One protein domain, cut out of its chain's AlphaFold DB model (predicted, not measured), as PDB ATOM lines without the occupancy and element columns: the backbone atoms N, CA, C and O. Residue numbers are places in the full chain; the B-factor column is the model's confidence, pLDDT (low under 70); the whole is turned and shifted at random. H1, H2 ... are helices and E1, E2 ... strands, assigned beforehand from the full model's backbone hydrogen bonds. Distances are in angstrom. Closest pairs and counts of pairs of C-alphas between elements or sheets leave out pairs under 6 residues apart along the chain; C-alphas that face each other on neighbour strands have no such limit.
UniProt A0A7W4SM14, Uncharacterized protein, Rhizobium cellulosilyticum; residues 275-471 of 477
ATOM      1  N   PHE A 275     -30.139  46.723  95.415       91.81
ATOM      2  CA  PHE A 275     -28.919  46.975  96.162       91.81
ATOM      3  C   PHE A 275     -29.082  46.438  97.582       91.81
ATOM      4  O   PHE A 275     -30.107  46.661  98.237       91.81
ATOM      5  N   VAL A 276     -28.070  45.712  98.052       91.19
ATOM      6  CA  VAL A 276     -28.021  45.156  99.406       91.19
ATOM      7  C   VAL A 276     -26.898  45.847 100.154       91.19
ATOM      8  O   VAL A 276     -25.743  45.766  99.746       91.19
ATOM      9  N   HIS A 277     -27.229  46.521 101.249       90.75
ATOM     10  CA  HIS A 277     -26.247  47.278 102.020       90.75
ATOM     11  C   HIS A 277     -26.676  47.412 103.482       90.75
ATOM     12  O   HIS A 277     -27.853  47.268 103.814       90.75
ATOM     13  N   GLU A 278     -25.734  47.723 104.367       88.62
ATOM     14  CA  GLU A 278     -26.063  48.158 105.725       88.62
ATOM     15  C   GLU A 278     -26.801  49.501 105.694       88.62
ATOM     16  O   GLU A 278     -26.423  50.420 104.964       88.62
ATOM     17  N   ASP A 279     -27.861  49.614 106.490       84.75
ATOM     18  CA  ASP A 279     -28.592  50.867 106.662       84.75
ATOM     19  C   ASP A 279     -27.865  51.743 107.695       84.75
ATOM     20  O   ASP A 279     -27.832  51.372 108.881       84.75
ATOM     21  N   PRO A 280     -27.304  52.901 107.297       81.62
ATOM     22  CA  PRO A 280     -26.567  53.769 108.210       81.62
ATOM     23  C   PRO A 280     -27.440  54.270 109.369       81.62
ATOM     24  O   PRO A 280     -26.922  54.576 110.440       81.62
ATOM     25  N   HIS A 281     -28.767  54.293 109.215       80.00
ATOM     26  CA  HIS A 281     -29.702  54.731 110.251       80.00
ATOM     27  C   HIS A 281     -29.970  53.664 111.318       80.00
ATOM     28  O   HIS A 281     -30.539  53.970 112.367       80.00
ATOM     29  N   ARG A 282     -29.578  52.406 111.075       81.38
ATOM     30  CA  ARG A 282     -29.854  51.277 111.978       81.38
ATOM     31  C   ARG A 282     -28.625  50.752 112.710       81.38
ATOM     32  O   ARG A 282     -28.812  49.918 113.596       81.38
ATOM     33  N   VAL A 283     -27.420  51.238 112.399       82.25
ATOM     34  CA  VAL A 283     -26.128  50.707 112.890       82.25
ATOM     35  C   VAL A 283     -26.094  50.517 114.413       82.25
ATOM     36  O   VAL A 283     -25.647  49.474 114.895       82.25
ATOM     37  N   GLU A 284     -26.634  51.471 115.172       83.44
ATOM     38  CA  GLU A 284     -26.628  51.456 116.646       83.44
ATOM     39  C   GLU A 284     -27.940  50.963 117.275       83.44
ATOM     40  O   GLU A 284     -28.147  51.042 118.486       83.44
ATOM     41  N   THR A 285     -28.855  50.438 116.466       81.12
ATOM     42  CA  THR A 285     -30.174  50.003 116.926       81.12
ATOM     43  C   THR A 285     -30.251  48.473 117.014       81.12
ATOM     44  O   THR A 285     -29.516  47.765 116.317       81.12
ATOM     45  N   PRO A 286     -31.208  47.905 117.776       78.81
ATOM     46  CA  PRO A 286     -31.523  46.471 117.712       78.81
ATOM     47  C   PRO A 286     -31.973  45.991 116.323       78.81
ATOM     48  O   PRO A 286     -32.150  44.794 116.111       78.81
ATOM     49  N   LEU A 287     -32.198  46.929 115.403       76.56
ATOM     50  CA  LEU A 287     -32.677  46.721 114.050       76.56
ATOM     51  C   LEU A 287     -31.545  46.695 113.013       76.56
ATOM     52  O   LEU A 287     -31.838  46.668 111.821       76.56
ATOM     53  N   LYS A 288     -30.276  46.728 113.439       85.00
ATOM     54  CA  LYS A 288     -29.103  46.675 112.554       85.00
ATOM     55  C   LYS A 288     -29.102  45.460 111.620       85.00
ATOM     56  O   LYS A 288     -29.655  44.408 111.954       85.00
ATOM     57  N   GLY A 289     -28.421  45.594 110.489       84.81
ATOM     58  CA  GLY A 289     -28.286  44.565 109.463       84.81
ATOM     59  C   GLY A 289     -28.690  45.077 108.081       84.81
ATOM     60  O   GLY A 289     -29.304  46.147 107.965       84.81
ATOM     61  N   PRO A 290     -28.414  44.292 107.030       88.62
ATOM     62  CA  PRO A 290     -28.577  44.753 105.666       88.62
ATOM     63  C   PRO A 290     -30.049  44.996 105.327       88.62
ATOM     64  O   PRO A 290     -30.938  44.261 105.764       88.62
ATOM     65  N   GLY A 291     -30.309  46.060 104.574       88.94
ATOM     66  CA  GLY A 291     -31.563  46.270 103.857       88.94
ATOM     67  C   GLY A 291     -31.422  45.876 102.389       88.94
ATOM     68  O   GLY A 291     -30.314  45.682 101.885       88.94
ATOM     69  N   VAL A 292     -32.560  45.746 101.712       91.25
ATOM     70  CA  VAL A 292     -32.650  45.486 100.275       91.25
ATOM     71  C   VAL A 292     -33.532  46.559  99.657       91.25
ATOM     72  O   VAL A 292     -34.727  46.634  99.954       91.25
ATOM     73  N   TRP A 293     -32.953  47.385  98.795       93.31
ATOM     74  CA  TRP A 293     -33.663  48.488  98.159       93.31
ATOM     75  C   TRP A 293     -33.686  48.309  96.644       93.31
ATOM     76  O   TRP A 293     -32.698  47.838  96.073       93.31
ATOM     77  N   PRO A 294     -34.802  48.653  95.987       94.25
ATOM     78  CA  PRO A 294     -34.869  48.646  94.536       94.25
ATOM     79  C   PRO A 294     -33.941  49.714  93.949       94.25
ATOM     80  O   PRO A 294     -33.650  50.731  94.584       94.25
ATOM     81  N   ALA A 295     -33.480  49.476  92.725       95.12
ATOM     82  CA  ALA A 295     -32.751  50.475  91.970       95.12
ATOM     83  C   ALA A 295     -33.733  51.542  91.456       95.12
ATOM     84  O   ALA A 295     -34.442  51.358  90.466       95.12
ATOM     85  N   GLU A 296     -33.800  52.645  92.200       96.44
ATOM     86  CA  GLU A 296     -34.655  53.801  91.936       96.44
ATOM     87  C   GLU A 296     -33.798  55.052  91.730       96.44
ATOM     88  O   GLU A 296     -32.779  55.246  92.400       96.44
ATOM     89  N   TRP A 297     -34.234  55.921  90.823       98.25
ATOM     90  CA  TRP A 297     -33.504  57.107  90.388       98.25
ATOM     91  C   TRP A 297     -34.398  58.332  90.422       98.25
ATOM     92  O   TRP A 297     -35.547  58.256  90.010       98.25
ATOM     93  N   ARG A 298     -33.858  59.476  90.831       98.69
ATOM     94  CA  ARG A 298     -34.536  60.770  90.782       98.69
ATOM     95  C   ARG A 298     -33.853  61.688  89.785       98.69
ATOM     96  O   ARG A 298     -32.663  61.951  89.930       98.69
ATOM     97  N   ALA A 299     -34.598  62.210  88.822       98.81
ATOM     98  CA  ALA A 299     -34.180  63.326  87.984       98.81
ATOM     99  C   ALA A 299     -34.622  64.658  88.605       98.81
ATOM    100  O   ALA A 299     -35.720  64.753  89.158       98.81
ATOM    101  N   PHE A 300     -33.780  65.679  88.480       98.69
ATOM    102  CA  PHE A 300     -34.040  67.055  88.897       98.69
ATOM    103  C   PHE A 300     -34.124  67.930  87.653       98.69
ATOM    104  O   PHE A 300     -33.186  67.953  86.854       98.69
ATOM    105  N   VAL A 301     -35.244  68.629  87.494       98.62
ATOM    106  CA  VAL A 301     -35.503  69.529  86.372       98.62
ATOM    107  C   VAL A 301     -35.610  70.950  86.889       98.62
ATOM    108  O   VAL A 301     -36.366  71.223  87.823       98.62
ATOM    109  N   GLU A 302     -34.868  71.851  86.260       97.50
ATOM    110  CA  GLU A 302     -34.915  73.282  86.516       97.50
ATOM    111  C   GLU A 302     -34.968  74.020  85.180       97.50
ATOM    112  O   GLU A 302     -34.237  73.683  84.255       97.50
ATOM    113  N   GLU A 303     -35.856  75.008  85.073       96.12
ATOM    114  CA  GLU A 303     -36.052  75.801  83.851       96.12
ATOM    115  C   GLU A 303     -36.272  74.974  82.565       96.12
ATOM    116  O   GLU A 303     -35.901  75.396  81.475       96.12
ATOM    117  N   GLY A 304     -36.915  73.811  82.683       97.50
ATOM    118  CA  GLY A 304     -37.186  72.898  81.569       97.50
ATOM    119  C   GLY A 304     -36.035  71.952  81.226       97.50
ATOM    120  O   GLY A 304     -36.199  71.104  80.358       97.50
ATOM    121  N   GLU A 305     -34.907  72.029  81.931       98.50
ATOM    122  CA  GLU A 305     -33.718  71.220  81.665       98.50
ATOM    123  C   GLU A 305     -33.433  70.254  82.817       98.50
ATOM    124  O   GLU A 305     -33.508  70.611  83.995       98.50
ATOM    125  N   VAL A 306     -33.056  69.015  82.493       98.75
ATOM    126  CA  VAL A 306     -32.568  68.069  83.504       98.75
ATOM    127  C   VAL A 306     -31.165  68.484  83.953       98.75
ATOM    128  O   VAL A 306     -30.178  68.270  83.243       98.75
ATOM    129  N   VAL A 307     -31.067  69.031  85.166       98.56
ATOM    130  CA  VAL A 307     -29.800  69.489  85.758       98.56
ATOM    131  C   VAL A 307     -29.040  68.365  86.461       98.56
ATOM    132  O   VAL A 307     -27.804  68.355  86.441       98.56
ATOM    133  N   GLY A 308     -29.763  67.377  87.000       98.69
ATOM    134  CA  GLY A 308     -29.154  66.269  87.725       98.69
ATOM    135  C   GLY A 308     -29.965  64.990  87.779       98.69
ATOM    136  O   GLY A 308     -31.182  64.986  87.592       98.69
ATOM    137  N   VAL A 309     -29.272  63.895  88.087       98.75
ATOM    138  CA  VAL A 309     -29.862  62.591  88.409       98.75
ATOM    139  C   VAL A 309     -29.219  62.042  89.682       98.75
ATOM    140  O   VAL A 309     -28.019  62.174  89.885       98.75
ATOM    141  N   SER A 310     -29.996  61.413  90.553       98.50
ATOM    142  CA  SER A 310     -29.497  60.783  91.776       98.50
ATOM    143  C   SER A 310     -30.033  59.369  91.927       98.50
ATOM    144  O   SER A 310     -31.195  59.125  91.614       98.50
ATOM    145  N   SER A 311     -29.250  58.466  92.521       97.12
ATOM    146  CA  SER A 311     -29.828  57.283  93.174       97.12
ATOM    147  C   SER A 311     -30.793  57.745  94.270       97.12
ATOM    148  O   SER A 311     -30.447  58.633  95.060       97.12
ATOM    149  N   TYR A 312     -32.001  57.188  94.319       95.56
ATOM    150  CA  TYR A 312     -33.014  57.570  95.305       95.56
ATOM    151  C   TYR A 312     -32.577  57.154  96.719       95.56
ATOM    152  O   TYR A 312     -32.577  57.972  97.645       95.56
ATOM    153  N   TYR A 313     -32.104  55.912  96.859       93.62
ATOM    154  CA  TYR A 313     -31.460  55.394  98.068       93.62
ATOM    155  C   TYR A 313     -29.959  55.670  97.972       93.62
ATOM    156  O   TYR A 313     -29.158  54.871  97.497       93.62
ATOM    157  N   SER A 314     -29.559  56.868  98.361       90.50
ATOM    158  CA  SER A 314     -28.211  57.380  98.090       90.50
ATOM    159  C   SER A 314     -27.140  56.880  99.062       90.50
ATOM    160  O   SER A 314     -25.957  57.059  98.808       90.50
ATOM    161  N   TRP A 315     -27.496  56.168 100.126       87.94
ATOM    162  CA  TRP A 315     -26.506  55.533 101.006       87.94
ATOM    163  C   TRP A 315     -25.980  54.189 100.474       87.94
ATOM    164  O   TRP A 315     -25.090  53.612 101.092       87.94
ATOM    165  N   ILE A 316     -26.516  53.683  99.354       86.00
ATOM    166  CA  ILE A 316     -26.180  52.348  98.812       86.00
ATOM    167  C   ILE A 316     -25.770  52.351  97.338       86.00
ATOM    168  O   ILE A 316     -25.497  51.288  96.788       86.00
ATOM    169  N   GLY A 317     -25.798  53.502  96.665       84.75
ATOM    170  CA  GLY A 317     -25.489  53.537  95.241       84.75
ATOM    171  C   GLY A 317     -23.990  53.432  94.960       84.75
ATOM    172  O   GLY A 317     -23.139  53.776  95.782       84.75
ATOM    173  N   GLU A 318     -23.668  52.943  93.765       92.75
ATOM    174  CA  GLU A 318     -22.300  52.634  93.349       92.75
ATOM    175  C   GLU A 318     -21.930  53.390  92.071       92.75
ATOM    176  O   GLU A 318     -22.737  53.505  91.143       92.75
ATOM    177  N   VAL A 319     -20.684  53.863  91.993       96.12
ATOM    178  CA  VAL A 319     -20.138  54.506  90.790       96.12
ATOM    179  C   VAL A 319     -19.644  53.423  89.831       96.12
ATOM    180  O   VAL A 319     -18.501  52.975  89.909       96.12
ATOM    181  N   THR A 320     -20.522  52.974  88.935       96.25
ATOM    182  CA  THR A 320     -20.229  51.923  87.948       96.25
ATOM    183  C   THR A 320     -20.625  52.356  86.538       96.25
ATOM    184  O   THR A 320     -21.480  53.223  86.358       96.25
ATOM    185  N   ALA A 321     -20.031  51.726  85.518       96.62
ATOM    186  CA  ALA A 321     -20.386  51.967  84.115       96.62
ATOM    187  C   ALA A 321     -21.865  51.666  83.815       96.62
ATOM    188  O   ALA A 321     -22.499  52.370  83.030       96.62
ATOM    189  N   GLU A 322     -22.432  50.644  84.461       95.81
ATOM    190  CA  GLU A 322     -23.848  50.300  84.318       95.81
ATOM    191  C   GLU A 322     -24.756  51.390  84.895       95.81
ATOM    192  O   GLU A 322     -25.644  51.877  84.198       95.81
ATOM    193  N   ASN A 323     -24.488  51.820  86.129       96.25
ATOM    194  CA  ASN A 323     -25.251  52.874  86.789       96.25
ATOM    195  C   ASN A 323     -25.128  54.215  86.053       96.25
ATOM    196  O   ASN A 323     -26.113  54.939  85.934       96.25
ATOM    197  N   ALA A 324     -23.951  54.535  85.507       97.75
ATOM    198  CA  ALA A 324     -23.755  55.726  84.685       97.75
ATOM    199  C   ALA A 324     -24.616  55.694  83.411       97.75
ATOM    200  O   ALA A 324     -25.281  56.679  83.091       97.75
ATOM    201  N   ALA A 325     -24.668  54.554  82.715       97.00
ATOM    202  CA  ALA A 325     -25.511  54.396  81.530       97.00
ATOM    203  C   ALA A 325     -27.009  54.536  81.859       97.00
ATOM    204  O   ALA A 325     -27.756  55.159  81.104       97.00
ATOM    205  N   ILE A 326     -27.444  54.004  83.003       97.62
ATOM    206  CA  ILE A 326     -28.831  54.116  83.469       97.62
ATOM    207  C   ILE A 326     -29.165  55.560  83.846       97.62
ATOM    208  O   ILE A 326     -30.199  56.065  83.418       97.62
ATOM    209  N   ALA A 327     -28.280  56.267  84.551       98.19
ATOM    210  CA  ALA A 327     -28.482  57.675  84.887       98.19
ATOM    211  C   ALA A 327     -28.619  58.563  83.635       98.19
ATOM    212  O   ALA A 327     -29.478  59.444  83.592       98.19
ATOM    213  N   LEU A 328     -27.835  58.299  82.580       98.56
ATOM    214  CA  LEU A 328     -27.989  58.981  81.287       98.56
ATOM    215  C   LEU A 328     -29.344  58.679  80.634       98.56
ATOM    216  O   LEU A 328     -29.968  59.577  80.068       98.56
ATOM    217  N   ARG A 329     -29.835  57.440  80.746       98.44
ATOM    218  CA  ARG A 329     -31.161  57.073  80.241       98.44
ATOM    219  C   ARG A 329     -32.286  57.731  81.041       98.44
ATOM    220  O   ARG A 329     -33.243  58.212  80.442       98.44
ATOM    221  N   VAL A 330     -32.162  57.802  82.366       98.75
ATOM    222  CA  VAL A 330     -33.088  58.541  83.240       98.75
ATOM    223  C   VAL A 330     -33.135  60.012  82.834       98.75
ATOM    224  O   VAL A 330     -34.225  60.551  82.669       98.75
ATOM    225  N   ARG A 331     -31.976  60.640  82.593       98.75
ATOM    226  CA  ARG A 331     -31.902  62.014  82.078       98.75
ATOM    227  C   ARG A 331     -32.672  62.170  80.767       98.75
ATOM    228  O   ARG A 331     -33.478  63.084  80.658       98.75
ATOM    229  N   GLU A 332     -32.453  61.290  79.791       98.75
ATOM    230  CA  GLU A 332     -33.153  61.353  78.498       98.75
ATOM    231  C   GLU A 332     -34.679  61.242  78.659       98.75
ATOM    232  O   GLU A 332     -35.428  62.015  78.064       98.75
ATOM    233  N   LEU A 333     -35.153  60.287  79.466       98.81
ATOM    234  CA  LEU A 333     -36.586  60.086  79.700       98.81
ATOM    235  C   LEU A 333     -37.211  61.261  80.461       98.81
ATOM    236  O   LEU A 333     -38.295  61.711  80.102       98.81
ATOM    237  N   ALA A 334     -36.525  61.789  81.475       98.88
ATOM    238  CA  ALA A 334     -36.979  62.964  82.208       98.88
ATOM    239  C   ALA A 334     -37.031  64.212  81.315       98.88
ATOM    240  O   ALA A 334     -38.003  64.964  81.390       98.88
ATOM    241  N   GLN A 335     -36.045  64.389  80.427       98.88
ATOM    242  CA  GLN A 335     -36.020  65.506  79.483       98.88
ATOM    243  C   GLN A 335     -37.229  65.459  78.544       98.88
ATOM    244  O   GLN A 335     -37.887  66.472  78.371       98.88
ATOM    245  N   LYS A 336     -37.625  64.280  78.041       98.88
ATOM    246  CA  LYS A 336     -38.847  64.142  77.221       98.88
ATOM    247  C   LYS A 336     -40.106  64.635  77.936       98.88
ATOM    248  O   LYS A 336     -40.967  65.252  77.310       98.88
ATOM    249  N   VAL A 337     -40.231  64.367  79.238       98.88
ATOM    250  CA  VAL A 337     -41.359  64.860  80.045       98.88
ATOM    251  C   VAL A 337     -41.267  66.376  80.242       98.88
ATOM    252  O   VAL A 337     -42.285  67.055  80.128       98.88
ATOM    253  N   ALA A 338     -40.070  66.915  80.493       98.75
ATOM    254  CA  ALA A 338     -39.841  68.355  80.635       98.75
ATOM    255  C   ALA A 338     -40.130  69.123  79.333       98.75
ATOM    256  O   ALA A 338     -40.837  70.133  79.358       98.75
ATOM    257  N   ASP A 339     -39.673  68.597  78.196       98.81
ATOM    258  CA  ASP A 339     -39.945  69.121  76.858       98.81
ATOM    259  C   ASP A 339     -41.449  69.123  76.585       98.81
ATOM    260  O   ASP A 339     -42.004  70.133  76.158       98.81
ATOM    261  N   LYS A 340     -42.140  68.015  76.898       98.81
ATOM    262  CA  LYS A 340     -43.592  67.911  76.715       98.81
ATOM    263  C   LYS A 340     -44.357  68.880  77.616       98.81
ATOM    264  O   LYS A 340     -45.322  69.491  77.165       98.81
ATOM    265  N   ALA A 341     -43.940  69.042  78.871       98.56
ATOM    266  CA  ALA A 341     -44.538  70.021  79.774       98.56
ATOM    267  C   ALA A 341     -44.349  71.452  79.243       98.56
ATOM    268  O   ALA A 341     -45.304  72.226  79.216       98.56
ATOM    269  N   SER A 342     -43.152  71.772  78.744       98.44
ATOM    270  CA  SER A 342     -42.835  73.072  78.141       98.44
ATOM    271  C   SER A 342     -43.648  73.331  76.869       98.44
ATOM    272  O   SER A 342     -44.240  74.398  76.731       98.44
ATOM    273  N   GLU A 343     -43.744  72.343  75.974       98.44
ATOM    274  CA  GLU A 343     -44.547  72.395  74.742       98.44
ATOM    275  C   GLU A 343     -46.022  72.694  75.030       98.44
ATOM    276  O   GLU A 343     -46.650  73.479  74.321       98.44
ATOM    277  N   LEU A 344     -46.576  72.076  76.074       98.19
ATOM    278  CA  LEU A 344     -47.979  72.234  76.451       98.19
ATOM    279  C   LEU A 344     -48.242  73.485  77.305       98.19
ATOM    280  O   LEU A 344     -49.402  73.844  77.495       98.19
ATOM    281  N   GLY A 345     -47.210  74.148  77.837       97.88
ATOM    282  CA  GLY A 345     -47.384  75.213  78.831       97.88
ATOM    283  C   GLY A 345     -47.931  74.682  80.161       97.88
ATOM    284  O   GLY A 345     -48.856  75.250  80.735       97.88
ATOM    285  N   MET A 346     -47.406  73.546  80.617       98.12
ATOM    286  CA  MET A 346     -47.778  72.894  81.872       98.12
ATOM    287  C   MET A 346     -46.748  73.226  82.953       98.12
ATOM    288  O   MET A 346     -45.612  72.750  82.896       98.12
ATOM    289  N   TRP A 347     -47.145  74.011  83.956       96.94
ATOM    290  CA  TRP A 347     -46.234  74.488  85.004       96.94
ATOM    291  C   TRP A 347     -46.569  73.853  86.359       96.94
ATOM    292  O   TRP A 347     -47.594  74.191  86.955       96.94
ATOM    293  N   PRO A 348     -45.739  72.941  86.884       97.69
ATOM    294  CA  PRO A 348     -45.971  72.383  88.211       97.69
ATOM    295  C   PRO A 348     -45.894  73.479  89.284       97.69
ATOM    296  O   PRO A 348     -45.019  74.348  89.266       97.69
ATOM    297  N   ARG A 349     -46.817  73.429  90.242       96.56
ATOM    298  CA  ARG A 349     -46.938  74.354  91.372       96.56
ATOM    299  C   ARG A 349     -46.820  73.622  92.692       96.56
ATOM    300  O   ARG A 349     -47.260  72.483  92.829       96.56
ATOM    301  N   PHE A 350     -46.253  74.305  93.678       94.31
ATOM    302  CA  PHE A 350     -46.097  73.777  95.022       94.31
ATOM    303  C   PHE A 350     -46.404  74.867  96.048       94.31
ATOM    304  O   PHE A 350     -45.773  75.924  96.028       94.31
ATOM    305  N   MET A 351     -47.374  74.609  96.930       90.94
ATOM    306  CA  MET A 351     -47.918  75.633  97.830       90.94
ATOM    307  C   MET A 351     -46.871  76.267  98.742       90.94
ATOM    308  O   MET A 351     -46.970  77.461  98.997       90.94
ATOM    309  N   ASP A 352     -45.854  75.527  99.191       89.38
ATOM    310  CA  ASP A 352     -44.816  76.105 100.052       89.38
ATOM    311  C   ASP A 352     -44.102  77.267  99.350       89.38
ATOM    312  O   ASP A 352     -43.878  78.309  99.961       89.38
ATOM    313  N   ILE A 353     -43.816  77.139  98.049       92.38
ATOM    314  CA  ILE A 353     -43.198  78.213  97.256       92.38
ATOM    315  C   ILE A 353     -44.156  79.400  97.140       92.38
ATOM    316  O   ILE A 353     -43.730  80.543  97.303       92.38
ATOM    317  N   GLU A 354     -45.443  79.151  96.900       93.69
ATOM    318  CA  GLU A 354     -46.447  80.214  96.775       93.69
ATOM    319  C   GLU A 354     -46.658  80.967  98.099       93.69
ATOM    320  O   GLU A 354     -46.723  82.198  98.105       93.69
ATOM    321  N   PHE A 355     -46.612  80.272  99.240       90.56
ATOM    322  CA  PHE A 355     -46.602  80.913 100.555       90.56
ATOM    323  C   PHE A 355     -45.363  81.781 100.783       90.56
ATOM    324  O   PHE A 355     -45.479  82.850 101.386       90.56
ATOM    325  N   ILE A 356     -44.185  81.363 100.305       92.19
ATOM    326  CA  ILE A 356     -42.983  82.204 100.372       92.19
ATOM    327  C   ILE A 356     -43.136  83.437  99.474       92.19
ATOM    328  O   ILE A 356     -42.820  84.538  99.928       92.19
ATOM    329  N   ARG A 357     -43.685  83.295  98.258       93.06
ATOM    330  CA  ARG A 357     -43.960  84.431  97.355       93.06
ATOM    331  C   ARG A 357     -44.918  85.450  97.963       93.06
ATOM    332  O   ARG A 357     -44.717  86.643  97.778       93.06
ATOM    333  N   ASN A 358     -45.944  84.987  98.676       90.00
ATOM    334  CA  ASN A 358     -46.952  85.847  99.298       90.00
ATOM    335  C   ASN A 358     -46.619  86.222 100.757       90.00
ATOM    336  O   ASN A 358     -47.462  86.744 101.492       90.00
ATOM    337  N   SER A 359     -45.402  85.928 101.223       87.44
ATOM    338  CA  SER A 359     -45.014  86.221 102.598       87.44
ATOM    339  C   SER A 359     -44.928  87.725 102.829       87.44
ATOM    340  O   SER A 359     -44.267  88.449 102.095       87.44
ATOM    341  N   THR A 360     -45.548  88.196 103.909       86.44
ATOM    342  CA  THR A 360     -45.456  89.597 104.357       86.44
ATOM    343  C   THR A 360     -44.345  89.813 105.384       86.44
ATOM    344  O   THR A 360     -44.198  90.908 105.923       86.44
ATOM    345  N   ASN A 361     -43.567  88.773 105.700       85.25
ATOM    346  CA  ASN A 361     -42.436  88.888 106.611       85.25
ATOM    347  C   ASN A 361     -41.281  89.623 105.905       85.25
ATOM    348  O   ASN A 361     -40.758  89.068 104.938       85.25
ATOM    349  N   PRO A 362     -40.813  90.788 106.398       90.62
ATOM    350  CA  PRO A 362     -39.713  91.538 105.777       90.62
ATOM    351  C   PRO A 362     -38.432  90.716 105.584       90.62
ATOM    352  O   PRO A 362     -37.729  90.877 104.595       90.62
ATOM    353  N   ALA A 363     -38.149  89.761 106.480       88.88
ATOM    354  CA  ALA A 363     -36.981  88.880 106.359       88.88
ATOM    355  C   ALA A 363     -37.050  87.914 105.156       88.88
ATOM    356  O   ALA A 363     -36.041  87.305 104.803       88.88
ATOM    357  N   ILE A 364     -38.238  87.749 104.567       89.75
ATOM    358  CA  ILE A 364     -38.500  86.944 103.371       89.75
ATOM    359  C   ILE A 364     -38.760  87.873 102.180       89.75
ATOM    360  O   ILE A 364     -38.064  87.771 101.178       89.75
ATOM    361  N   ALA A 365     -39.724  88.791 102.309       91.50
ATOM    362  CA  ALA A 365     -40.186  89.673 101.237       91.50
ATOM    363  C   ALA A 365     -39.102  90.638 100.731       91.50
ATOM    364  O   ALA A 365     -38.976  90.839  99.527       91.50
ATOM    365  N   ASP A 366     -38.291  91.189 101.640       93.56
ATOM    366  CA  ASP A 366     -37.251  92.166 101.302       93.56
ATOM    367  C   ASP A 366     -35.875  91.504 101.106       93.56
ATOM    368  O   ASP A 366     -34.865  92.191 100.929       93.56
ATOM    369  N   ASN A 367     -35.803  90.168 101.164       92.88
ATOM    370  CA  ASN A 367     -34.547  89.441 101.041       92.88
ATOM    371  C   ASN A 367     -34.206  89.188  99.555       92.88
ATOM    372  O   ASN A 367     -34.893  88.402  98.895       92.88
ATOM    373  N   PRO A 368     -33.122  89.789  99.020       93.12
ATOM    374  CA  PRO A 368     -32.767  89.660  97.608       93.12
ATOM    375  C   PRO A 368     -32.363  88.234  97.212       93.12
ATOM    376  O   PRO A 368     -32.582  87.843  96.068       93.12
ATOM    377  N   GLU A 369     -31.813  87.439  98.135       90.69
ATOM    378  CA  GLU A 369     -31.463  86.037  97.872       90.69
ATOM    379  C   GLU A 369     -32.729  85.192  97.701       90.69
ATOM    380  O   GLU A 369     -32.837  84.408  96.760       90.69
ATOM    381  N   VAL A 370     -33.732  85.406  98.561       91.44
ATOM    382  CA  VAL A 370     -35.043  84.749  98.440       91.44
ATOM    383  C   VAL A 370     -35.721  85.150  97.132       91.44
ATOM    384  O   VAL A 370     -36.203  84.278  96.412       91.44
ATOM    385  N   ALA A 371     -35.718  86.442  96.790       91.88
ATOM    386  CA  ALA A 371     -36.293  86.933  95.541       91.88
ATOM    387  C   ALA A 371     -35.628  86.300  94.305       91.88
ATOM    388  O   ALA A 371     -36.330  85.838  93.408       91.88
ATOM    389  N   ALA A 372     -34.294  86.201  94.285       91.94
ATOM    390  CA  ALA A 372     -33.559  85.544  93.204       91.94
ATOM    391  C   ALA A 372     -33.907  84.049  93.083       91.94
ATOM    392  O   ALA A 372     -34.087  83.538  91.980       91.94
ATOM    393  N   MET A 373     -34.062  83.340  94.206       91.25
ATOM    394  CA  MET A 373     -34.480  81.932  94.193       91.25
ATOM    395  C   MET A 373     -35.922  81.758  93.702       91.25
ATOM    396  O   MET A 373     -36.222  80.822  92.964       91.25
ATOM    397  N   LEU A 374     -36.824  82.663  94.080       92.81
ATOM    398  CA  LEU A 374     -38.199  82.668  93.586       92.81
ATOM    399  C   LEU A 374     -38.284  82.982  92.085       92.81
ATOM    400  O   LEU A 374     -39.200  82.484  91.427       92.81
ATOM    401  N   ASP A 375     -37.374  83.785  91.542       93.06
ATOM    402  CA  ASP A 375     -37.268  84.028  90.098       93.06
ATOM    403  C   ASP A 375     -36.778  82.772  89.356       93.06
ATOM    404  O   ASP A 375     -37.398  82.343  88.382       93.06
ATOM    405  N   HIS A 376     -35.756  82.098  89.904       91.56
ATOM    406  CA  HIS A 376     -35.241  80.819  89.390       91.56
ATOM    407  C   HIS A 376     -36.328  79.737  89.308       91.56
ATOM    408  O   HIS A 376     -36.473  79.049  88.302       91.56
ATOM    409  N   PHE A 377     -37.151  79.615  90.354       91.81
ATOM    410  CA  PHE A 377     -38.313  78.716  90.387       91.81
ATOM    411  C   PHE A 377     -39.604  79.415  89.950       91.81
ATOM    412  O   PHE A 377     -40.670  79.142  90.506       91.81
ATOM    413  N   GLY A 378     -39.493  80.362  89.014       90.88
ATOM    414  CA  GLY A 378     -40.557  81.252  88.562       90.88
ATOM    415  C   GLY A 378     -41.871  80.546  88.229       90.88
ATOM    416  O   GLY A 378     -41.911  79.362  87.898       90.88
ATOM    417  N   ARG A 379     -42.975  81.299  88.295       93.75
ATOM    418  CA  ARG A 379     -44.309  80.748  88.036       93.75
ATOM    419  C   ARG A 379     -44.370  80.101  86.641       93.75
ATOM    420  O   ARG A 379     -44.762  78.951  86.508       93.75
ATOM    421  N   ASP A 380     -43.850  80.711  85.596       93.38
ATOM    422  CA  ASP A 380     -44.013  80.113  84.259       93.38
ATOM    423  C   ASP A 380     -42.822  79.223  83.860       93.38
ATOM    424  O   ASP A 380     -42.521  79.044  82.680       93.38
ATOM    425  N   LYS A 381     -42.119  78.667  84.859       94.94
ATOM    426  CA  LYS A 381     -40.968  77.777  84.680       94.94
ATOM    427  C   LYS A 381     -41.363  76.321  84.893       94.94
ATOM    428  O   LYS A 381     -42.180  75.981  85.747       94.94
ATOM    429  N   VAL A 382     -40.726  75.444  84.126       97.31
ATOM    430  CA  VAL A 382     -40.856  73.994  84.276       97.31
ATOM    431  C   VAL A 382     -39.769  73.515  85.235       97.31
ATOM    432  O   VAL A 382     -38.610  73.390  84.858       97.31
ATOM    433  N   ALA A 383     -40.128  73.294  86.497       97.75
ATOM    434  CA  ALA A 383     -39.200  72.800  87.511       97.75
ATOM    435  C   ALA A 383     -39.876  71.741  88.384       97.75
ATOM    436  O   ALA A 383     -40.946  71.981  88.939       97.75
ATOM    437  N   PHE A 384     -39.269  70.563  88.492       98.50
ATOM    438  CA  PHE A 384     -39.852  69.417  89.189       98.50
ATOM    439  C   PHE A 384     -38.807  68.332  89.461       98.50
ATOM    440  O   PHE A 384     -37.658  68.419  89.028       98.50
ATOM    441  N   THR A 385     -39.224  67.272  90.148       98.75
ATOM    442  CA  THR A 385     -38.468  66.014  90.220       98.75
ATOM    443  C   THR A 385     -39.268  64.863  89.624       98.75
ATOM    444  O   THR A 385     -40.490  64.848  89.764       98.75
ATOM    445  N   LEU A 386     -38.597  63.884  89.017       98.81
ATOM    446  CA  LEU A 386     -39.215  62.639  88.544       98.81
ATOM    447  C   LEU A 386     -38.466  61.434  89.097       98.81
ATOM    448  O   LEU A 386     -37.249  61.352  88.955       98.81
ATOM    449  N   ASP A 387     -39.204  60.490  89.662       98.50
ATOM    450  CA  ASP A 387     -38.680  59.232  90.173       98.50
ATOM    451  C   ASP A 387     -38.907  58.121  89.152       98.50
ATOM    452  O   ASP A 387     -40.014  57.951  88.647       98.50
ATOM    453  N   PHE A 388     -37.876  57.333  88.876       98.50
ATOM    454  CA  PHE A 388     -37.893  56.188  87.976       98.50
ATOM    455  C   PHE A 388     -37.481  54.929  88.729       98.50
ATOM    456  O   PHE A 388     -36.629  54.974  89.613       98.50
ATOM    457  N   ILE A 389     -38.054  53.798  88.335       97.31
ATOM    458  CA  ILE A 389     -37.671  52.474  88.818       97.31
ATOM    459  C   ILE A 389     -37.205  51.618  87.643       97.31
ATOM    460  O   ILE A 389     -37.773  51.675  86.548       97.31
ATOM    461  N   GLU A 390     -36.162  50.829  87.868       96.88
ATOM    462  CA  GLU A 390     -35.694  49.840  86.902       96.88
ATOM    463  C   GLU A 390     -36.570  48.592  86.947       96.88
ATOM    464  O   GLU A 390     -36.779  48.016  88.009       96.88
ATOM    465  N   THR A 391     -37.068  48.139  85.802       96.00
ATOM    466  CA  THR A 391     -37.861  46.907  85.696       96.00
ATOM    467  C   THR A 391     -37.289  45.992  84.621       96.00
ATOM    468  O   THR A 391     -36.417  46.400  83.856       96.00
ATOM    469  N   ASP A 392     -37.785  44.757  84.536       94.50
ATOM    470  CA  ASP A 392     -37.384  43.817  83.476       94.50
ATOM    471  C   ASP A 392     -37.815  44.301  82.073       94.50
ATOM    472  O   ASP A 392     -37.320  43.813  81.061       94.50
ATOM    473  N   GLU A 393     -38.724  45.280  82.010       95.12
ATOM    474  CA  GLU A 393     -39.188  45.946  80.787       95.12
ATOM    475  C   GLU A 393     -38.459  47.281  80.526       95.12
ATOM    476  O   GLU A 393     -38.843  48.028  79.630       95.12
ATOM    477  N   GLY A 394     -37.439  47.610  81.325       96.25
ATOM    478  CA  GLY A 394     -36.714  48.878  81.277       96.25
ATOM    479  C   GLY A 394     -37.155  49.874  82.356       96.25
ATOM    480  O   GLY A 394     -37.826  49.526  83.334       96.25
ATOM    481  N   LEU A 395     -36.734  51.131  82.207       98.12
ATOM    482  CA  LEU A 395     -37.044  52.206  83.156       98.12
ATOM    483  C   LEU A 395     -38.502  52.650  83.029       98.12
ATOM    484  O   LEU A 395     -38.956  52.987  81.936       98.12
ATOM    485  N   LYS A 396     -39.203  52.732  84.162       98.44
ATOM    486  CA  LYS A 396     -40.571  53.259  84.235       98.44
ATOM    487  C   LYS A 396     -40.640  54.446  85.183       98.44
ATOM    488  O   LYS A 396     -40.090  54.392  86.283       98.44
ATOM    489  N   LEU A 397     -41.363  55.493  84.790       98.69
ATOM    490  CA  LEU A 397     -41.698  56.608  85.670       98.69
ATOM    491  C   LEU A 397     -42.575  56.112  86.828       98.69
ATOM    492  O   LEU A 397     -43.671  55.580  86.624       98.69
ATOM    493  N   LEU A 398     -42.100  56.309  88.052       97.25
ATOM    494  CA  LEU A 398     -42.771  55.942  89.290       97.25
ATOM    495  C   LEU A 398     -43.662  57.074  89.808       97.25
ATOM    496  O   LEU A 398     -44.833  56.824  90.105       97.25
ATOM    497  N   GLU A 399     -43.135  58.288  89.941       97.38
ATOM    498  CA  GLU A 399     -43.883  59.475  90.366       97.38
ATOM    499  C   GLU A 399     -43.183  60.771  89.944       97.38
ATOM    500  O   GLU A 399     -41.985  60.774  89.687       97.38
ATOM    501  N   GLY A 400     -43.938  61.866  89.860       98.00
ATOM    502  CA  GLY A 400     -43.382  63.214  89.814       98.00
ATOM    503  C   GLY A 400     -43.622  63.947  91.128       98.00
ATOM    504  O   GLY A 400     -44.439  63.520  91.947       98.00
ATOM    505  N   GLY A 401     -42.884  65.029  91.339       97.38
ATOM    506  CA  GLY A 401     -42.942  65.806  92.566       97.38
ATOM    507  C   GLY A 401     -42.495  67.254  92.377       97.38
ATOM    508  O   GLY A 401     -42.008  67.624  91.304       97.38
ATOM    509  N   PRO A 402     -42.637  68.078  93.426       97.06
ATOM    510  CA  PRO A 402     -42.204  69.467  93.402       97.06
ATOM    511  C   PRO A 402     -40.688  69.580  93.178       97.06
ATOM    512  O   PRO A 402     -39.945  68.641  93.477       97.06
ATOM    513  N   PRO A 403     -40.204  70.735  92.693       97.00
ATOM    514  CA  PRO A 403     -38.772  70.967  92.553       97.00
ATOM    515  C   PRO A 403     -38.055  70.876  93.908       97.00
ATOM    516  O   PRO A 403     -38.654  71.077  94.966       97.00
ATOM    517  N   ASN A 404     -36.755  70.580  93.884       95.50
ATOM    518  CA  ASN A 404     -35.899  70.700  95.064       95.50
ATOM    519  C   ASN A 404     -35.546  72.181  95.262       95.50
ATOM    520  O   ASN A 404     -34.758  72.731  94.492       95.50
ATOM    521  N   THR A 405     -36.131  72.826  96.271       93.25
ATOM    522  CA  THR A 405     -35.958  74.268  96.502       93.25
ATOM    523  C   THR A 405     -35.367  74.565  97.883       93.25
ATOM    524  O   THR A 405     -35.450  73.730  98.785       93.25
ATOM    525  N   PRO A 406     -34.846  75.786  98.103       87.00
ATOM    526  CA  PRO A 406     -34.399  76.241  99.422       87.00
ATOM    527  C   PRO A 406     -35.494  76.325 100.495       87.00
ATOM    528  O   PRO A 406     -35.203  76.611 101.659       87.00
ATOM    529  N   PHE A 407     -36.757  76.165 100.096       86.69
ATOM    530  CA  PHE A 407     -37.933  76.338 100.947       86.69
ATOM    531  C   PHE A 407     -38.658  75.015 101.219       86.69
ATOM    532  O   PHE A 407     -39.645  75.005 101.945       86.69
ATOM    533  N   GLY A 408     -38.166  73.906 100.654       86.44
ATOM    534  CA  GLY A 408     -38.813  72.597 100.692       86.44
ATOM    535  C   GLY A 408     -38.962  71.981  99.299       86.44
ATOM    536  O   GLY A 408     -38.337  72.421  98.330       86.44
ATOM    537  N   GLY A 409     -39.803  70.953  99.198       91.75
ATOM    538  CA  GLY A 409     -40.102  70.253  97.948       91.75
ATOM    539  C   GLY A 409     -39.399  68.900  97.819       91.75
ATOM    540  O   GLY A 409     -39.361  68.111  98.769       91.75
ATOM    541  N   GLY A 410     -38.898  68.587  96.623       93.94
ATOM    542  CA  GLY A 410     -38.279  67.295  96.329       93.94
ATOM    543  C   GLY A 410     -37.006  67.065  97.148       93.94
ATOM    544  O   GLY A 410     -36.100  67.886  97.129       93.94
ATOM    545  N   HIS A 411     -36.908  65.934  97.855       94.12
ATOM    546  CA  HIS A 411     -35.694  65.555  98.593       94.12
ATOM    547  C   HIS A 411     -34.463  65.463  97.655       94.12
ATOM    548  O   HIS A 411     -34.590  64.855  96.584       94.12
ATOM    549  N   PRO A 412     -33.276  65.971  98.054       95.69
ATOM    550  CA  PRO A 412     -32.086  66.049  97.191       95.69
ATOM    551  C   PRO A 412     -31.364  64.710  96.972       95.69
ATOM    552  O   PRO A 412     -30.477  64.604  96.128       95.69
ATOM    553  N   CYS A 413     -31.736  63.673  97.725       95.88
ATOM    554  CA  CYS A 413     -31.157  62.327  97.642       95.88
ATOM    555  C   CYS A 413     -29.627  62.371  97.803       95.88
ATOM    556  O   CYS A 413     -29.143  62.831  98.836       95.88
ATOM    557  N   GLY A 414     -28.867  61.897  96.814       96.19
ATOM    558  CA  GLY A 414     -27.406  61.844  96.841       96.19
ATOM    559  C   GLY A 414     -26.740  63.213  96.845       96.19
ATOM    560  O   GLY A 414     -25.609  63.322  97.305       96.19
ATOM    561  N   PHE A 415     -27.459  64.259  96.432       97.62
ATOM    562  CA  PHE A 415     -26.987  65.641  96.499       97.62
ATOM    563  C   PHE A 415     -27.131  66.271  97.891       97.62
ATOM    564  O   PHE A 415     -26.765  67.430  98.068       97.62
ATOM    565  N   ALA A 416     -27.661  65.559  98.894       95.38
ATOM    566  CA  ALA A 416     -27.726  66.082 100.260       95.38
ATOM    567  C   ALA A 416     -26.340  66.582 100.725       95.38
ATOM    568  O   ALA A 416     -25.351  65.856 100.628       95.38
ATOM    569  N   GLY A 417     -26.285  67.832 101.195       93.50
ATOM    570  CA  GLY A 417     -25.062  68.538 101.596       93.50
ATOM    571  C   GLY A 417     -24.385  69.371 100.499       93.50
ATOM    572  O   GLY A 417     -23.582  70.243 100.820       93.50
ATOM    573  N   CYS A 418     -24.726  69.189  99.221       95.38
ATOM    574  CA  CYS A 418     -24.132  69.974  98.132       95.38
ATOM    575  C   CYS A 418     -24.628  71.426  98.177       95.38
ATOM    576  O   CYS A 418     -25.835  71.658  98.146       95.38
ATOM    577  N   GLY A 419     -23.721  72.405  98.248       90.00
ATOM    578  CA  GLY A 419     -24.085  73.808  98.496       90.00
ATOM    579  C   GLY A 419     -24.271  74.147  99.986       90.00
ATOM    580  O   GLY A 419     -24.627  75.271 100.336       90.00
ATOM    581  N   GLY A 420     -24.004  73.200 100.892       88.81
ATOM    582  CA  GLY A 420     -24.002  73.404 102.340       88.81
ATOM    583  C   GLY A 420     -25.302  73.017 103.050       88.81
ATOM    584  O   GLY A 420     -26.187  72.366 102.498       88.81
ATOM    585  N   GLN A 421     -25.404  73.423 104.321       86.44
ATOM    586  CA  GLN A 421     -26.489  72.999 105.213       86.44
ATOM    587  C   GLN A 421     -27.881  73.405 104.715       86.44
ATOM    588  O   GLN A 421     -28.047  74.543 104.266       86.44
ATOM    589  N   PRO A 422     -28.900  72.537 104.887       81.44
ATOM    590  CA  PRO A 422     -30.281  72.854 104.567       81.44
ATOM    591  C   PRO A 422     -30.772  73.918 105.549       81.44
ATOM    592  O   PRO A 422     -31.169  73.643 106.683       81.44
ATOM    593  N   LYS A 423     -30.687  75.170 105.118       82.69
ATOM    594  CA  LYS A 423     -31.194  76.342 105.822       82.69
ATOM    595  C   LYS A 423     -32.171  77.035 104.895       82.69
ATOM    596  O   LYS A 423     -32.016  76.973 103.681       82.69
ATOM    597  N   PHE A 424     -33.159  77.701 105.479       80.25
ATOM    598  CA  PHE A 424     -34.104  78.500 104.709       80.25
ATOM    599  C   PHE A 424     -33.343  79.473 103.797       80.25
ATOM    600  O   PHE A 424     -32.526  80.251 104.289       80.25
ATOM    601  N   GLY A 425     -33.589  79.396 102.489       78.56
ATOM    602  CA  GLY A 425     -32.903  80.217 101.485       78.56
ATOM    603  C   GLY A 425     -31.608  79.622 100.916       78.56
ATOM    604  O   GLY A 425     -31.161  80.092  99.876       78.56
ATOM    605  N   ASN A 426     -31.057  78.546 101.494       84.06
ATOM    606  CA  ASN A 426     -29.917  77.840 100.908       84.06
ATOM    607  C   ASN A 426     -30.367  76.755  99.916       84.06
ATOM    608  O   ASN A 426     -31.083  75.823 100.290       84.06
ATOM    609  N   LYS A 427     -29.944  76.868  98.654       86.50
ATOM    610  CA  LYS A 427     -30.282  75.914  97.591       86.50
ATOM    611  C   LYS A 427     -29.298  74.748  97.583       86.50
ATOM    612  O   LYS A 427     -28.096  74.967  97.493       86.50
ATOM    613  N   THR A 428     -29.808  73.519  97.577       92.38
ATOM    614  CA  THR A 428     -28.969  72.347  97.301       92.38
ATOM    615  C   THR A 428     -28.527  72.340  95.839       92.38
ATOM    616  O   THR A 428     -29.365  72.453  94.942       92.38
ATOM    617  N   GLU A 429     -27.235  72.152  95.583       95.25
ATOM    618  CA  GLU A 429     -26.707  71.980  94.227       95.25
ATOM    619  C   GLU A 429     -26.988  70.565  93.705       95.25
ATOM    620  O   GLU A 429     -26.462  69.582  94.222       95.25
ATOM    621  N   THR A 430     -27.793  70.453  92.649       96.94
ATOM    622  CA  THR A 430     -28.229  69.178  92.053       96.94
ATOM    623  C   THR A 430     -27.652  68.965  90.652       96.94
ATOM    624  O   THR A 430     -28.336  68.475  89.763       96.94
ATOM    625  N   ILE A 431     -26.398  69.362  90.417       97.75
ATOM    626  CA  ILE A 431     -25.773  69.312  89.085       97.75
ATOM    627  C   ILE A 431     -24.995  68.001  88.898       97.75
ATOM    628  O   ILE A 431     -24.132  67.669  89.708       97.75
ATOM    629  N   GLY A 432     -25.249  67.291  87.793       98.38
ATOM    630  CA  GLY A 432     -24.524  66.068  87.415       98.38
ATOM    631  C   GLY A 432     -25.222  64.783  87.863       98.38
ATOM    632  O   GLY A 432     -26.449  64.697  87.836       98.38
ATOM    633  N   VAL A 433     -24.462  63.756  88.254       98.69
ATOM    634  CA  VAL A 433     -25.027  62.488  88.741       98.69
ATOM    635  C   VAL A 433     -24.509  62.134  90.125       98.69
ATOM    636  O   VAL A 433     -23.321  61.864  90.288       98.69
ATOM    637  N   ALA A 434     -25.413  62.068  91.102       98.38
ATOM    638  CA  ALA A 434     -25.127  61.597  92.452       98.38
ATOM    639  C   ALA A 434     -25.450  60.102  92.588       98.38
ATOM    640  O   ALA A 434     -26.603  59.696  92.748       98.38
ATOM    641  N   PHE A 435     -24.423  59.256  92.554       97.50
ATOM    642  CA  PHE A 435     -24.596  57.820  92.783       97.50
ATOM    643  C   PHE A 435     -24.823  57.525  94.260       97.50
ATOM    644  O   PHE A 435     -25.623  56.659  94.598       97.50
ATOM    645  N   ARG A 436     -24.155  58.270  95.141       95.75
ATOM    646  CA  ARG A 436     -24.307  58.146  96.589       95.75
ATOM    647  C   ARG A 436     -24.079  59.468  97.304       95.75
ATOM    648  O   ARG A 436     -23.549  60.403  96.710       95.75
ATOM    649  N   ASN A 437     -24.461  59.529  98.576       95.75
ATOM    650  CA  ASN A 437     -24.118  60.648  99.448       95.75
ATOM    651  C   ASN A 437     -22.601  60.746  99.650       95.75
ATOM    652  O   ASN A 437     -21.886  59.742  99.576       95.75
ATOM    653  N   MET A 438     -22.125  61.950  99.969       95.94
ATOM    654  CA  MET A 438     -20.766  62.132 100.476       95.94
ATOM    655  C   MET A 438     -20.584  61.341 101.786       95.94
ATOM    656  O   MET A 438     -21.542  61.229 102.555       95.94
ATOM    657  N   PRO A 439     -19.388  60.798 102.086       93.81
ATOM    658  CA  PRO A 439     -19.207  59.861 103.201       93.81
ATOM    659  C   PRO A 439     -19.589  60.396 104.589       93.81
ATOM    660  O   PRO A 439     -19.922  59.607 105.472       93.81
ATOM    661  N   HIS A 440     -19.517  61.712 104.804       93.81
ATOM    662  CA  HIS A 440     -19.873  62.352 106.074       93.81
ATOM    663  C   HIS A 440     -21.368  62.670 106.205       93.81
ATOM    664  O   HIS A 440     -21.833  62.930 107.314       93.81
ATOM    665  N   VAL A 441     -22.119  62.629 105.102       93.62
ATOM    666  CA  VAL A 441     -23.542  62.968 105.070       93.62
ATOM    667  C   VAL A 441     -24.367  61.766 105.512       93.62
ATOM    668  O   VAL A 441     -24.399  60.727 104.854       93.62
ATOM    669  N   LEU A 442     -25.104  61.933 106.607       90.12
ATOM    670  CA  LEU A 442     -26.118  60.993 107.069       90.12
ATOM    671  C   LEU A 442     -27.499  61.478 106.597       90.12
ATOM    672  O   LEU A 442     -27.997  62.489 107.099       90.12
ATOM    673  N   PRO A 443     -28.189  60.758 105.690       86.44
ATOM    674  CA  PRO A 443     -29.480  61.203 105.146       86.44
ATOM    675  C   PRO A 443     -30.562  61.491 106.200       86.44
ATOM    676  O   PRO A 443     -31.419  62.342 106.006       86.44
ATOM    677  N   GLY A 444     -30.514  60.806 107.342       84.31
ATOM    678  CA  GLY A 444     -31.462  60.967 108.442       84.31
ATOM    679  C   GLY A 444     -31.091  62.067 109.439       84.31
ATOM    680  O   GLY A 444     -31.884  62.339 110.336       84.31
ATOM    681  N   ASP A 445     -29.913  62.689 109.307       88.94
ATOM    682  CA  ASP A 445     -29.466  63.787 110.170       88.94
ATOM    683  C   ASP A 445     -29.035  65.008 109.338       88.94
ATOM    684  O   ASP A 445     -27.858  65.142 108.986       88.94
ATOM    685  N   PRO A 446     -29.962  65.949 109.070       89.50
ATOM    686  CA  PRO A 446     -29.687  67.175 108.319       89.50
ATOM    687  C   PRO A 446     -28.545  68.042 108.868       89.50
ATOM    688  O   PRO A 446     -28.037  68.907 108.159       89.50
ATOM    689  N   LYS A 447     -28.111  67.845 110.122       91.38
ATOM    690  CA  LYS A 447     -26.965  68.581 110.683       91.38
ATOM    691  C   LYS A 447     -25.640  68.191 110.034       91.38
ATOM    692  O   LYS A 447     -24.709  68.991 110.061       91.38
ATOM    693  N   THR A 448     -25.580  66.989 109.463       92.50
ATOM    694  CA  THR A 448     -24.419  66.441 108.742       92.50
ATOM    695  C   THR A 448     -24.401  66.808 107.259       92.50
ATOM    696  O   THR A 448     -23.536  66.357 106.523       92.50
ATOM    697  N   TRP A 449     -25.390  67.570 106.785       94.06
ATOM    698  CA  TRP A 449     -25.511  67.937 105.376       94.06
ATOM    699  C   TRP A 449     -24.691  69.188 105.075       94.06
ATOM    700  O   TRP A 449     -25.225  70.200 104.646       94.06
ATOM    701  N   ASP A 450     -23.402  69.171 105.357       94.56
ATOM    702  CA  ASP A 450     -22.460  70.176 104.883       94.56
ATOM    703  C   ASP A 450     -21.791  69.729 103.579       94.56
ATOM    704  O   ASP A 450     -21.782  68.546 103.232       94.56
ATOM    705  N   ASP A 451     -21.267  70.696 102.828       95.75
ATOM    706  CA  ASP A 451     -20.555  70.395 101.587       95.75
ATOM    707  C   ASP A 451     -19.194  69.767 101.900       95.75
ATOM    708  O   ASP A 451     -18.623  69.997 102.969       95.75
ATOM    709  N   GLY A 452     -18.657  68.972 100.980       95.50
ATOM    710  CA  GLY A 452     -17.433  68.223 101.239       95.50
ATOM    711  C   GLY A 452     -16.862  67.516 100.018       95.50
ATOM    712  O   GLY A 452     -17.004  67.969  98.883       95.50
ATOM    713  N   ASP A 453     -16.155  66.413 100.261       96.50
ATOM    714  CA  ASP A 453     -15.515  65.647  99.195       96.50
ATOM    715  C   ASP A 453     -16.550  64.867  98.374       96.50
ATOM    716  O   ASP A 453     -17.123  63.871  98.823       96.50
ATOM    717  N   ARG A 454     -16.761  65.326  97.138       96.62
ATOM    718  CA  ARG A 454     -17.680  64.722  96.168       96.62
ATOM    719  C   ARG A 454     -17.051  63.541  95.409       96.62
ATOM    720  O   ARG A 454     -17.762  62.830  94.691       96.62
ATOM    721  N   THR A 455     -15.744  63.304  95.570       95.44
ATOM    722  CA  THR A 455     -14.974  62.300  94.820       95.44
ATOM    723  C   THR A 455     -15.579  60.907  94.966       95.44
ATOM    724  O   THR A 455     -15.804  60.399  96.065       95.44
ATOM    725  N   GLY A 456     -15.855  60.261  93.830       94.00
ATOM    726  CA  GLY A 456     -16.434  58.917  93.809       94.00
ATOM    727  C   GLY A 456     -17.844  58.835  94.407       94.00
ATOM    728  O   GLY A 456     -18.260  57.750  94.821       94.00
ATOM    729  N   CYS A 457     -18.561  59.957  94.492       96.81
ATOM    730  CA  CYS A 457     -19.953  60.025  94.943       96.81
ATOM    731  C   CYS A 457     -20.820  60.740  93.905       96.81
ATOM    732  O   CYS A 457     -21.870  60.222  93.517       96.81
ATOM    733  N   ILE A 458     -20.340  61.890  93.425       98.12
ATOM    734  CA  ILE A 458     -21.020  62.744  92.454       98.12
ATOM    735  C   ILE A 458     -20.069  62.993  91.288       98.12
ATOM    736  O   ILE A 458     -18.915  63.350  91.509       98.12
ATOM    737  N   LEU A 459     -20.551  62.787  90.066       98.25
ATOM    738  CA  LEU A 459     -19.783  62.990  88.838       98.25
ATOM    739  C   LEU A 459     -20.437  64.054  87.956       98.25
ATOM    740  O   LEU A 459     -21.667  64.144  87.882       98.25
ATOM    741  N   ALA A 460     -19.618  64.822  87.242       98.19
ATOM    742  CA  ALA A 460     -20.083  65.703  86.181       98.19
ATOM    743  C   ALA A 460     -20.593  64.898  84.970       98.19
ATOM    744  O   ALA A 460     -20.304  63.712  84.799       98.19
ATOM    745  N   TRP A 461     -21.391  65.530  84.105       98.25
ATOM    746  CA  TRP A 461     -22.050  64.838  82.989       98.25
ATOM    747  C   TRP A 461     -21.080  64.197  81.982       98.25
ATOM    748  O   TRP A 461     -21.376  63.132  81.441       98.25
ATOM    749  N   ASP A 462     -19.935  64.823  81.729       98.19
ATOM    750  CA  ASP A 462     -18.875  64.327  80.847       98.19
ATOM    751  C   ASP A 462     -18.120  63.130  81.451       98.19
ATOM    752  O   ASP A 462     -17.832  62.154  80.749       98.19
ATOM    753  N   GLU A 463     -17.876  63.151  82.761       98.12
ATOM    754  CA  GLU A 463     -17.328  62.012  83.505       98.12
ATOM    755  C   GLU A 463     -18.290  60.818  83.484       98.12
ATOM    756  O   GLU A 463     -17.872  59.685  83.241       98.12
ATOM    757  N   VAL A 464     -19.593  61.065  83.667       98.06
ATOM    758  CA  VAL A 464     -20.644  60.036  83.585       98.06
ATOM    759  C   VAL A 464     -20.702  59.431  82.185       98.06
ATOM    760  O   VAL A 464     -20.749  58.208  82.052       98.06
ATOM    761  N   ALA A 465     -20.662  60.260  81.139       97.88
ATOM    762  CA  ALA A 465     -20.627  59.788  79.756       97.88
ATOM    763  C   ALA A 465     -19.394  58.913  79.489       97.88
ATOM    764  O   ALA A 465     -19.520  57.822  78.931       97.88
ATOM    765  N   SER A 466     -18.223  59.347  79.955       97.12
ATOM    766  CA  SER A 466     -16.970  58.595  79.828       97.12
ATOM    767  C   SER A 466     -17.023  57.260  80.580       97.12
ATOM    768  O   SER A 466     -16.603  56.228  80.059       97.12
ATOM    769  N   LEU A 467     -17.589  57.250  81.790       97.06
ATOM    770  CA  LEU A 467     -17.766  56.041  82.591       97.06
ATOM    771  C   LEU A 467     -18.746  55.060  81.928       97.06
ATOM    772  O   LEU A 467     -18.474  53.860  81.894       97.06
ATOM    773  N   ALA A 468     -19.845  55.557  81.358       96.75
ATOM    774  CA  ALA A 468     -20.838  54.743  80.660       96.75
ATOM    775  C   ALA A 468     -20.271  54.054  79.403       96.75
ATOM    776  O   ALA A 468     -20.660  52.926  79.103       96.75
ATOM    777  N   MET A 469     -19.312  54.675  78.701       94.25
ATOM    778  CA  MET A 469     -18.638  54.066  77.538       94.25
ATOM    779  C   MET A 469     -17.833  52.808  77.891       94.25
ATOM    780  O   MET A 469     -17.615  51.962  77.028       94.25
ATOM    781  N   ASN A 470     -17.437  52.644  79.156       91.81
ATOM    782  CA  ASN A 470     -16.741  51.445  79.627       91.81
ATOM    783  C   ASN A 470     -17.688  50.256  79.873       91.81
ATOM    784  O   ASN A 470     -17.238  49.186  80.291       91.81
ATOM    785  N   LYS A 471     -19.000  50.415  79.645       84.81
ATOM    786  CA  LYS A 471     -19.970  49.329  79.787       84.81
ATOM    787  C   LYS A 471     -19.719  48.277  78.704       84.81
ATOM    788  O   LYS A 471     -19.710  48.583  77.514       84.81
TER     789      LYS A 471
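What this domain is: This is residues 275 to 471 of the 477 residues of an uncharacterized protein of Rhizobium cellulosilyticum (UniProt A0A7W4SM14). A strongly twisted sheet of five strands curls round the long helix H1 on one face, while part of the long loop 402 to 431 lies over the other face. H5 packs on H1 near the sheet's E8 edge, the hairpin of E1 and E2 lies at one end of the domain, and the short helices H2, H3 and H4 make a loose group at the other, where residues 358 to 363 stick out. The printed part has 197 residues, with five named helices and eight named strands in the order E1 E2 E3 E4 H1 E5 H2 H3 H4 E6 E7 E8 H5; the mixed sheet runs E7 E6 E3 E4 E8. The class is mixed, helices and strands, with under half of the residues in named elements. The whole is compact, with a radius of gyration of the C-alphas of 17.3 A and spans of 48 by 43 by 28 A.

How they stand to each other: E1, residues 275 to 278, and E2, residues 290 to 294, form an antiparallel hairpin, with N 291 and O 277 2.8 A apart. E2 runs on into E3, residues 296 to 302, at 57 degrees. E3 forms a hairpin with E4, residues 305 to 311; N 300 and O 308 are 2.8 A apart. H1, residues 321 to 344, is on the sheet; its closest C-alphas to E4 are those of Gln 335 and Val 306, 5.9 A apart. E5, residues 347 to 349, pairs with no named strand. H2, residues 351 to 357, and H4, residues 368 to 376, are close but not clearly touching, their closest C-alphas, of Arg 357 and Leu 374, 7.1 A apart; H3, residues 362 to 365, lies between them along the chain. E6, residues 384 to 391, is antiparallel to E3, with N 299 and O 386 2.8 A apart, and forms a hairpin with E7, residues 394 to 401, where N 398 and O 387 are 2.7 A apart. E8, residues 432 to 434, is parallel to E4; N 309 and O 432 are 2.9 A apart. H5, residues 461 to 469, touches residues 321 to 328 of H1 at a steep tilt of 52 degrees, opposite ways, the closest C-alphas being Ala 321 and Ala 468, 4.5 A apart. H1 and H5 make two layers with the sheet, helices on one face of it. In H1, H2, H4 and H5 every O i to N i+4 pair is within hydrogen-bond range; H3 is too short for such a pair.

Where its parts are: E1 begins at C-alpha 275, (-28.919, 46.975, 96.162). H1 is 35.1 A long and begins at C-alpha 321, (-20.386, 51.967, 84.115). E6 is 22.9 A long, E7 21.3 A and E3 20.2 A. H5 ends at C-alpha 469, (-18.638, 54.066, 77.538).

The domain as a whole: The C-alphas farthest apart, of Thr 360 and Asn 470, are 53.8 A apart. The printed part has no cut. The links E1 to E2, E7 to E8 and E8 to H5 are long. No printed residue is under 70 in pLDDT.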